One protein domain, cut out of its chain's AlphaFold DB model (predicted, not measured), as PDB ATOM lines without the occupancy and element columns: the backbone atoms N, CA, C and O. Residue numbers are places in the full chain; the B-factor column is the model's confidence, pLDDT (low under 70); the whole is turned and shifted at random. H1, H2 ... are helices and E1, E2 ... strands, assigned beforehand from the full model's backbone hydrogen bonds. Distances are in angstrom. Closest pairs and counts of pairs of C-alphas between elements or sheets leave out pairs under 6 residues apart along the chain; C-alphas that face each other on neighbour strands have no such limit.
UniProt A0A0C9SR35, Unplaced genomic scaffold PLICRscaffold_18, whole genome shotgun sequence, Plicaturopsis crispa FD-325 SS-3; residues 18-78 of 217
ATOM      1  N   PRO A  18     -15.800  72.489 167.348       89.94
ATOM      2  CA  PRO A  18     -15.892  71.051 167.073       89.94
ATOM      3  C   PRO A  18     -14.528  70.344 167.141       89.94
ATOM      4  O   PRO A  18     -14.456  69.185 167.508       89.94
ATOM      5  N   LYS A  19     -13.426  71.070 166.898       90.75
ATOM      6  CA  LYS A  19     -12.051  70.557 167.031       90.75
ATOM      7  C   LYS A  19     -11.591  70.326 168.479       90.75
ATOM      8  O   LYS A  19     -10.560  69.705 168.689       90.75
ATOM      9  N   ARG A  20     -12.284  70.906 169.461       90.38
ATOM     10  CA  ARG A  20     -11.949  70.833 170.895       90.38
ATOM     11  C   ARG A  20     -12.950  70.006 171.703       90.38
ATOM     12  O   ARG A  20     -12.714  69.790 172.885       90.38
ATOM     13  N   GLY A  21     -14.076  69.619 171.104       89.25
ATOM     14  CA  GLY A  21     -15.082  68.775 171.742       89.25
ATOM     15  C   GLY A  21     -14.775  67.284 171.576       89.25
ATOM     16  O   GLY A  21     -13.926  66.906 170.774       89.25
ATOM     17  N   ASN A  22     -15.467  66.446 172.348       93.25
ATOM     18  CA  ASN A  22     -15.396  64.987 172.222       93.25
ATOM     19  C   ASN A  22     -16.230  64.487 171.017       93.25
ATOM     20  O   ASN A  22     -16.888  65.285 170.350       93.25
ATOM     21  N   LYS A  23     -16.245  63.171 170.772       89.25
ATOM     22  CA  LYS A  23     -16.966  62.491 169.677       89.25
ATOM     23  C   LYS A  23     -18.438  62.909 169.524       89.25
ATOM     24  O   LYS A  23     -18.919  62.986 168.400       89.25
ATOM     25  N   ASP A  24     -19.114  63.243 170.621       89.56
ATOM     26  CA  ASP A  24     -20.541  63.610 170.617       89.56
ATOM     27  C   ASP A  24     -20.786  65.118 170.445       89.56
ATOM     28  O   ASP A  24     -21.925  65.581 170.367       89.56
ATOM     29  N   TYR A  25     -19.719  65.919 170.366       93.38
ATOM     30  CA  TYR A  25     -19.819  67.354 170.152       93.38
ATOM     31  C   TYR A  25     -19.743  67.692 168.661       93.38
ATOM     32  O   TYR A  25     -18.694  68.053 168.122       93.38
ATOM     33  N   TYR A  26     -20.891  67.628 167.992       89.19
ATOM     34  CA  TYR A  26     -21.031  68.115 166.624       89.19
ATOM     35  C   TYR A  26     -21.617  69.529 166.595       89.19
ATOM     36  O   TYR A  26     -22.682  69.804 167.150       89.19
ATOM     37  N   LYS A  27     -20.939  70.447 165.902       89.06
ATOM     38  CA  LYS A  27     -21.434  71.807 165.663       89.06
ATOM     39  C   LYS A  27     -21.149  72.223 164.228       89.06
ATOM     40  O   LYS A  27     -19.993  72.310 163.820       89.06
ATOM     41  N   GLY A  28     -22.209  72.531 163.485       86.56
ATOM     42  CA  GLY A  28     -22.104  73.010 162.109       86.56
ATOM     43  C   GLY A  28     -21.449  74.393 162.003       86.56
ATOM     44  O   GLY A  28     -21.581  75.244 162.885       86.56
ATOM     45  N   THR A  29     -20.795  74.649 160.873       83.56
ATOM     46  CA  THR A  29     -20.043  75.880 160.556       83.56
ATOM     47  C   THR A  29     -20.917  77.067 160.144       83.56
ATOM     48  O   THR A  29     -20.400  78.115 159.778       83.56
ATOM     49  N   ARG A  30     -22.249  76.933 160.203       75.62
ATOM     50  CA  ARG A  30     -23.212  77.930 159.699       75.62
ATOM     51  C   ARG A  30     -23.010  78.312 158.219       75.62
ATOM     52  O   ARG A  30     -23.511  79.352 157.822       75.62
ATOM     53  N   GLN A  31     -22.389  77.465 157.392       73.00
ATOM     54  CA  GLN A  31     -22.254  77.697 155.937       73.00
ATOM     55  C   GLN A  31     -23.601  77.932 155.219       73.00
ATOM     56  O   GLN A  31     -23.663  78.591 154.187       73.00
ATOM     57  N   ALA A  32     -24.701  77.452 155.805       69.44
ATOM     58  CA  ALA A  32     -26.059  77.700 155.325       69.44
ATOM     59  C   ALA A  32     -26.611  79.114 155.636       69.44
ATOM     60  O   ALA A  32     -27.747  79.415 155.273       69.44
ATOM     61  N   ALA A  33     -25.866  79.982 156.326       74.88
ATOM     62  CA  ALA A  33     -26.256  81.375 156.542       74.88
ATOM     63  C   ALA A  33     -25.824  82.234 155.345       74.88
ATOM     64  O   ALA A  33     -24.679  82.143 154.903       74.88
ATOM     65  N   LEU A  34     -26.741  83.040 154.812       70.69
ATOM     66  CA  LEU A  34     -26.439  84.026 153.774       70.69
ATOM     67  C   LEU A  34     -25.886  85.311 154.415       70.69
ATOM     68  O   LEU A  34     -26.273  85.628 155.546       70.69
ATOM     69  N   PRO A  35     -25.009  86.063 153.724       73.00
ATOM     70  CA  PRO A  35     -24.606  87.387 154.185       73.00
ATOM     71  C   PRO A  35     -25.850  88.284 154.273       73.00
ATOM     72  O   PRO A  35     -26.502  88.551 153.271       73.00
ATOM     73  N   GLY A  36     -26.216  88.680 155.497       69.88
ATOM     74  CA  GLY A  36     -27.373  89.540 155.769       69.88
ATOM     75  C   GLY A  36     -28.753  88.863 155.758       69.88
ATOM     76  O   GLY A  36     -29.748  89.573 155.848       69.88
ATOM     77  N   GLY A  37     -28.849  87.528 155.658       67.69
ATOM     78  CA  GLY A  37     -30.125  86.854 155.367       67.69
ATOM     79  C   GLY A  37     -30.514  85.662 156.248       67.69
ATOM     80  O   GLY A  37     -29.780  85.212 157.133       67.69
ATOM     81  N   LEU A  38     -31.705  85.127 155.948       62.78
ATOM     82  CA  LEU A  38     -32.265  83.913 156.544       62.78
ATOM     83  C   LEU A  38     -31.390  82.693 156.224       62.78
ATOM     84  O   LEU A  38     -30.808  82.562 155.145       62.78
ATOM     85  N   ARG A  39     -31.303  81.765 157.181       68.94
ATOM     86  CA  ARG A  39     -30.654  80.472 156.954       68.94
ATOM     87  C   ARG A  39     -31.422  79.720 155.871       68.94
ATOM     88  O   ARG A  39     -32.578  79.384 156.083       68.94
ATOM     89  N   THR A  40     -30.749  79.363 154.780       68.88
ATOM     90  CA  THR A  40     -31.319  78.541 153.689       68.88
ATOM     91  C   THR A  40     -31.548  77.082 154.102       68.88
ATOM     92  O   THR A  40     -32.030  76.278 153.317       68.88
ATOM     93  N   GLY A  41     -31.237  76.739 155.357       78.56
ATOM     94  CA  GLY A  41     -31.370  75.386 155.874       78.56
ATOM     95  C   GLY A  41     -30.315  74.428 155.306       78.56
ATOM     96  O   GLY A  41     -29.439  74.831 154.540       78.56
ATOM     97  N   PRO A  42     -30.320  73.166 155.754       87.62
ATOM     98  CA  PRO A  42     -29.460  72.131 155.194       87.62
ATOM     99  C   PRO A  42     -29.906  71.748 153.762       87.62
ATOM    100  O   PRO A  42     -31.108  71.727 153.491       87.62
ATOM    101  N   PRO A  43     -28.975  71.371 152.864       90.44
ATOM    102  CA  PRO A  43     -29.276  71.010 151.468       90.44
ATOM    103  C   PRO A  43     -29.999  69.658 151.311       90.44
ATOM    104  O   PRO A  43     -30.285  69.211 150.208       90.44
ATOM    105  N   GLY A  44     -30.269  68.967 152.413       91.81
ATOM    106  CA  GLY A  44     -30.792  67.613 152.419       91.81
ATOM    107  C   GLY A  44     -31.274  67.190 153.799       91.81
ATOM    108  O   GLY A  44     -31.285  67.981 154.752       91.81
ATOM    109  N   LYS A  45     -31.666  65.923 153.916       92.31
ATOM    110  CA  LYS A  45     -32.201  65.335 155.149       92.31
ATOM    111  C   LYS A  45     -31.545  63.986 155.434       92.31
ATOM    112  O   LYS A  45     -31.222  63.232 154.518       92.31
ATOM    113  N   HIS A  46     -31.373  63.678 156.717       92.62
ATOM    114  CA  HIS A  46     -31.018  62.326 157.139       92.62
ATOM    115  C   HIS A  46     -32.231  61.410 156.980       92.62
ATOM    116  O   HIS A  46     -33.331  61.760 157.411       92.62
ATOM    117  N   ILE A  47     -32.031  60.255 156.352       93.12
ATOM    118  CA  ILE A  47     -33.068  59.236 156.207       93.12
ATOM    119  C   ILE A  47     -33.094  58.410 157.495       93.12
ATOM    120  O   ILE A  47     -32.072  57.884 157.922       93.12
ATOM    121  N   ILE A  48     -34.271  58.305 158.114       86.75
ATOM    122  CA  ILE A  48     -34.457  57.646 159.419       86.75
ATOM    123  C   ILE A  48     -34.410  56.106 159.292       86.75
ATOM    124  O   ILE A  48     -34.147  55.415 160.268       86.75
ATOM    125  N   GLY A  49     -34.593  55.563 158.082       79.50
ATOM    126  CA  GLY A  49     -34.679  54.120 157.806       79.50
ATOM    127  C   GLY A  49     -33.403  53.432 157.300       79.50
ATOM    128  O   GLY A  49     -33.505  52.350 156.735       79.50
ATOM    129  N   GLY A  50     -32.215  54.030 157.450       77.81
ATOM    130  CA  GLY A  50     -30.951  53.448 156.974       77.81
ATOM    131  C   GLY A  50     -29.743  53.896 157.802       77.81
ATOM    132  O   GLY A  50     -29.770  54.944 158.449       77.81
ATOM    133  N   LYS A  51     -28.662  53.104 157.811       81.81
ATOM    134  CA  LYS A  51     -27.454  53.416 158.593       81.81
ATOM    135  C   LYS A  51     -26.731  54.627 157.991       81.81
ATOM    136  O   LYS A  51     -26.007  54.505 157.012       81.81
ATOM    137  N   GLY A  52     -26.920  55.796 158.603       73.44
ATOM    138  CA  GLY A  52     -26.125  57.001 158.333       73.44
ATOM    139  C   GLY A  52     -26.356  57.663 156.970       73.44
ATOM    140  O   GLY A  52     -25.554  58.501 156.565       73.44
ATOM    141  N   SER A  53     -27.431  57.325 156.259       86.44
ATOM    142  CA  SER A  53     -27.673  57.818 154.900       86.44
ATOM    143  C   SER A  53     -28.212  59.257 154.923       86.44
ATOM    144  O   SER A  53     -29.304  59.523 155.432       86.44
ATOM    145  N   TYR A  54     -27.449  60.206 154.374       92.56
ATOM    146  CA  TYR A  54     -27.905  61.576 154.118       92.56
ATOM    147  C   TYR A  54     -28.312  61.708 152.652       92.56
ATOM    148  O   TYR A  54     -27.527  61.374 151.767       92.56
ATOM    149  N   ARG A  55     -29.523  62.202 152.387       92.75
ATOM    150  CA  ARG A  55     -30.018  62.421 151.025       92.75
ATOM    151  C   ARG A  55     -30.049  63.906 150.712       92.75
ATOM    152  O   ARG A  55     -30.672  64.681 151.440       92.75
ATOM    153  N   LEU A  56     -29.390  64.274 149.619       93.12
ATOM    154  CA  LEU A  56     -29.468  65.613 149.049       93.12
ATOM    155  C   LEU A  56     -30.837  65.819 148.398       93.12
ATOM    156  O   LEU A  56     -31.395  64.900 147.797       93.12
ATOM    157  N   LEU A  57     -31.395  67.011 148.584       91.94
ATOM    158  CA  LEU A  57     -32.644  67.438 147.972       91.94
ATOM    159  C   LEU A  57     -32.311  68.573 147.011       91.94
ATOM    160  O   LEU A  57     -32.008  69.675 147.465       91.94
ATOM    161  N   ASP A  58     -32.392  68.321 145.707       91.69
ATOM    162  CA  ASP A  58     -32.001  69.295 144.677       91.69
ATOM    163  C   ASP A  58     -32.775  70.613 144.789       91.69
ATOM    164  O   ASP A  58     -32.235  71.680 144.521       91.69
ATOM    165  N   THR A  59     -34.001  70.563 145.320       90.31
ATOM    166  CA  THR A  59     -34.826  71.745 145.616       90.31
ATOM    167  C   THR A  59     -34.195  72.703 146.626       90.31
ATOM    168  O   THR A  59     -34.511  73.888 146.632       90.31
ATOM    169  N   ASN A  60     -33.340  72.194 147.516       86.56
ATOM    170  CA  ASN A  60     -32.697  72.962 148.581       86.56
ATOM    171  C   ASN A  60     -31.231  73.280 148.258       86.56
ATOM    172  O   ASN A  60     -30.588  74.039 148.991       86.56
ATOM    173  N   VAL A  61     -30.680  72.676 147.203       88.25
ATOM    174  CA  VAL A  61     -29.327  72.963 146.739       88.25
ATOM    175  C   VAL A  61     -29.330  74.331 146.067       88.25
ATOM    176  O   VAL A  61     -30.228  74.695 145.313       88.25
ATOM    177  N   ARG A  62     -28.310  75.131 146.376       85.06
ATOM    178  CA  ARG A  62     -28.168  76.463 145.793       85.06
ATOM    179  C   ARG A  62     -27.685  76.332 144.356       85.06
ATOM    180  O   ARG A  62     -26.644  75.724 144.117       85.06
ATOM    181  N   VAL A  63     -28.403  76.968 143.440       89.06
ATOM    182  CA  VAL A  63     -28.011  77.080 142.037       89.06
ATOM    183  C   VAL A  63     -27.591  78.519 141.776       89.06
ATOM    184  O   VAL A  63     -28.348  79.453 142.030       89.06
ATOM    185  N   PHE A  64     -26.364  78.696 141.294       89.88
ATOM    186  CA  PHE A  64     -25.876  79.990 140.836       89.88
ATOM    187  C   PHE A  64     -26.078  80.061 139.330       89.88
ATOM    188  O   PHE A  64     -25.416  79.349 138.578       89.88
ATOM    189  N   VAL A  65     -27.019  80.899 138.901       94.00
ATOM    190  CA  VAL A  65     -27.292  81.113 137.482       94.00
ATOM    191  C   VAL A  65     -26.356  82.205 136.987       94.00
ATOM    192  O   VAL A  65     -26.491  83.368 137.363       94.00
ATOM    193  N   ALA A  66     -25.384  81.810 136.172       95.38
ATOM    194  CA  ALA A  66     -24.523  82.740 135.465       95.38
ATOM    195  C   ALA A  66     -25.080  82.976 134.050       95.38
ATOM    196  O   ALA A  66     -25.510  82.016 133.405       95.38
ATOM    197  N   PRO A  67     -25.080  84.224 133.552       95.00
ATOM    198  CA  PRO A  67     -25.383  84.484 132.152       95.00
ATOM    199  C   PRO A  67     -24.302  83.876 131.236       95.00
ATOM    200  O   PRO A  67     -23.182  83.619 131.692       95.00
ATOM    201  N   PRO A  68     -24.603  83.672 129.940       96.12
ATOM    202  CA  PRO A  68     -23.613  83.249 128.956       96.12
ATOM    203  C   PRO A  68     -22.385  84.160 128.958       96.12
ATOM    204  O   PRO A  68     -22.499  85.378 129.111       96.12
ATOM    205  N   PHE A  69     -21.211  83.564 128.759       93.00
ATOM    206  CA  PHE A  69     -19.936  84.272 128.873       93.00
ATOM    207  C   PHE A  69     -19.807  85.452 127.895       93.00
ATOM    208  O   PHE A  69     -19.271  86.494 128.262       93.00
ATOM    209  N   GLU A  70     -20.343  85.316 126.682       95.38
ATOM    210  CA  GLU A  70     -20.336  86.362 125.649       95.38
ATOM    211  C   GLU A  70     -21.042  87.636 126.132       95.38
ATOM    212  O   GLU A  70     -20.466  88.719 126.077       95.38
ATOM    213  N   HIS A  71     -22.214  87.501 126.763       92.81
ATOM    214  CA  HIS A  71     -22.937  88.636 127.340       92.81
ATOM    215  C   HIS A  71     -22.167  89.331 128.465       92.81
ATOM    216  O   HIS A  71     -22.282  90.542 128.637       92.81
ATOM    217  N   VAL A  72     -21.379  88.584 129.242       91.06
ATOM    218  CA  VAL A  72     -20.521  89.176 130.280       91.06
ATOM    219  C   VAL A  72     -19.374  89.951 129.635       91.06
ATOM    220  O   VAL A  72     -19.057  91.054 130.081       91.06
ATOM    221  N   ARG A  73     -18.770  89.407 128.574       89.50
ATOM    222  CA  ARG A  73     -17.641  90.016 127.861       89.50
ATOM    223  C   ARG A  73     -18.034  91.294 127.123       89.50
ATOM    224  O   ARG A  73     -17.287  92.269 127.184       89.50
ATOM    225  N   ASP A  74     -19.189  91.281 126.471       92.00
ATOM    226  CA  ASP A  74     -19.683  92.402 125.667       92.00
ATOM    227  C   ASP A  74     -20.410  93.455 126.515       92.00
ATOM    228  O   ASP A  74     -20.770  94.528 126.026       92.00
ATOM    229  N   SER A  75     -20.603  93.187 127.812       88.62
ATOM    230  CA  SER A  75     -21.208  94.157 128.714       88.62
ATOM    231  C   SER A  75     -20.329  95.404 128.873       88.62
ATOM    232  O   SER A  75     -19.130  95.346 129.153       88.62
ATOM    233  N   LEU A  76     -20.954  96.575 128.725       84.31
ATOM    234  CA  LEU A  76     -20.307  97.879 128.925       84.31
ATOM    235  C   LEU A  76     -20.014  98.170 130.408       84.31
ATOM    236  O   LEU A  76     -19.248  99.079 130.731       84.31
ATOM    237  N   VAL A  77     -20.622  97.407 131.319       84.19
ATOM    238  CA  VAL A  77     -20.480  97.583 132.764       84.19
ATOM    239  C   VAL A  77     -19.249  96.825 133.239       84.19
ATOM    240  O   VAL A  77     -19.239  95.600 133.317       84.19
ATOM    241  N   ARG A  78     -18.205  97.564 133.611       81.19
ATOM    242  CA  ARG A  78     -17.014  97.001 134.250       81.19
ATOM    243  C   ARG A  78     -17.035  97.302 135.739       81.19
ATOM    244  O   ARG A  78     -17.372  98.407 136.160       81.19
TER     245      ARG A  78
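AT A GLANCE: This is residues 18 to 78 of the 217 residues of an uncharacterized protein of Plicaturopsis crispa FD-325 SS-3 (UniProt A0A0C9SR35). With little regular structure, this is an open, elongated chain with one small hairpin, E1 and E2, between a long stretch with no named element, residues 18 to 43, and an arm, residues 63 to 78, that sticks out and holds the short helix H1. Residues 20 to 25 also stick out. The printed part has 61 residues, 11 in named elements, in the order E1, E2, H1; the two-strand sheet is antiparallel and the class mixed. It is extended, with a radius of gyration of the C-alphas of 18.5 A and spans of 54 by 30 by 20 A.

IN THESE COORDINATES: E1, residues 44 to 46, begins at C-alpha 44 (-30.792, 67.613, 152.419) and is 7.1 A long. E2, residues 54 to 56, is 6.7 A long. H1, residues 69 to 73, is 6.3 A long and ends at C-alpha 73 (-17.641, 90.016, 127.861).

HOW THE PARTS SIT: E1 and E2 form an antiparallel hairpin at 162 degrees, with N 45 and O 55 2.9 A apart, within hydrogen-bond range. H1 is apart from E1; its O i to N i+4 pair is within hydrogen-bond range.

THE WHOLE: The C-alphas farthest apart, of Asn 22 and Leu 76, are 54.6 A apart. The printed part has no cut. The link E2 to H1 is long, 12 residues. Residues 32 and 36 to 40 have pLDDT under 70.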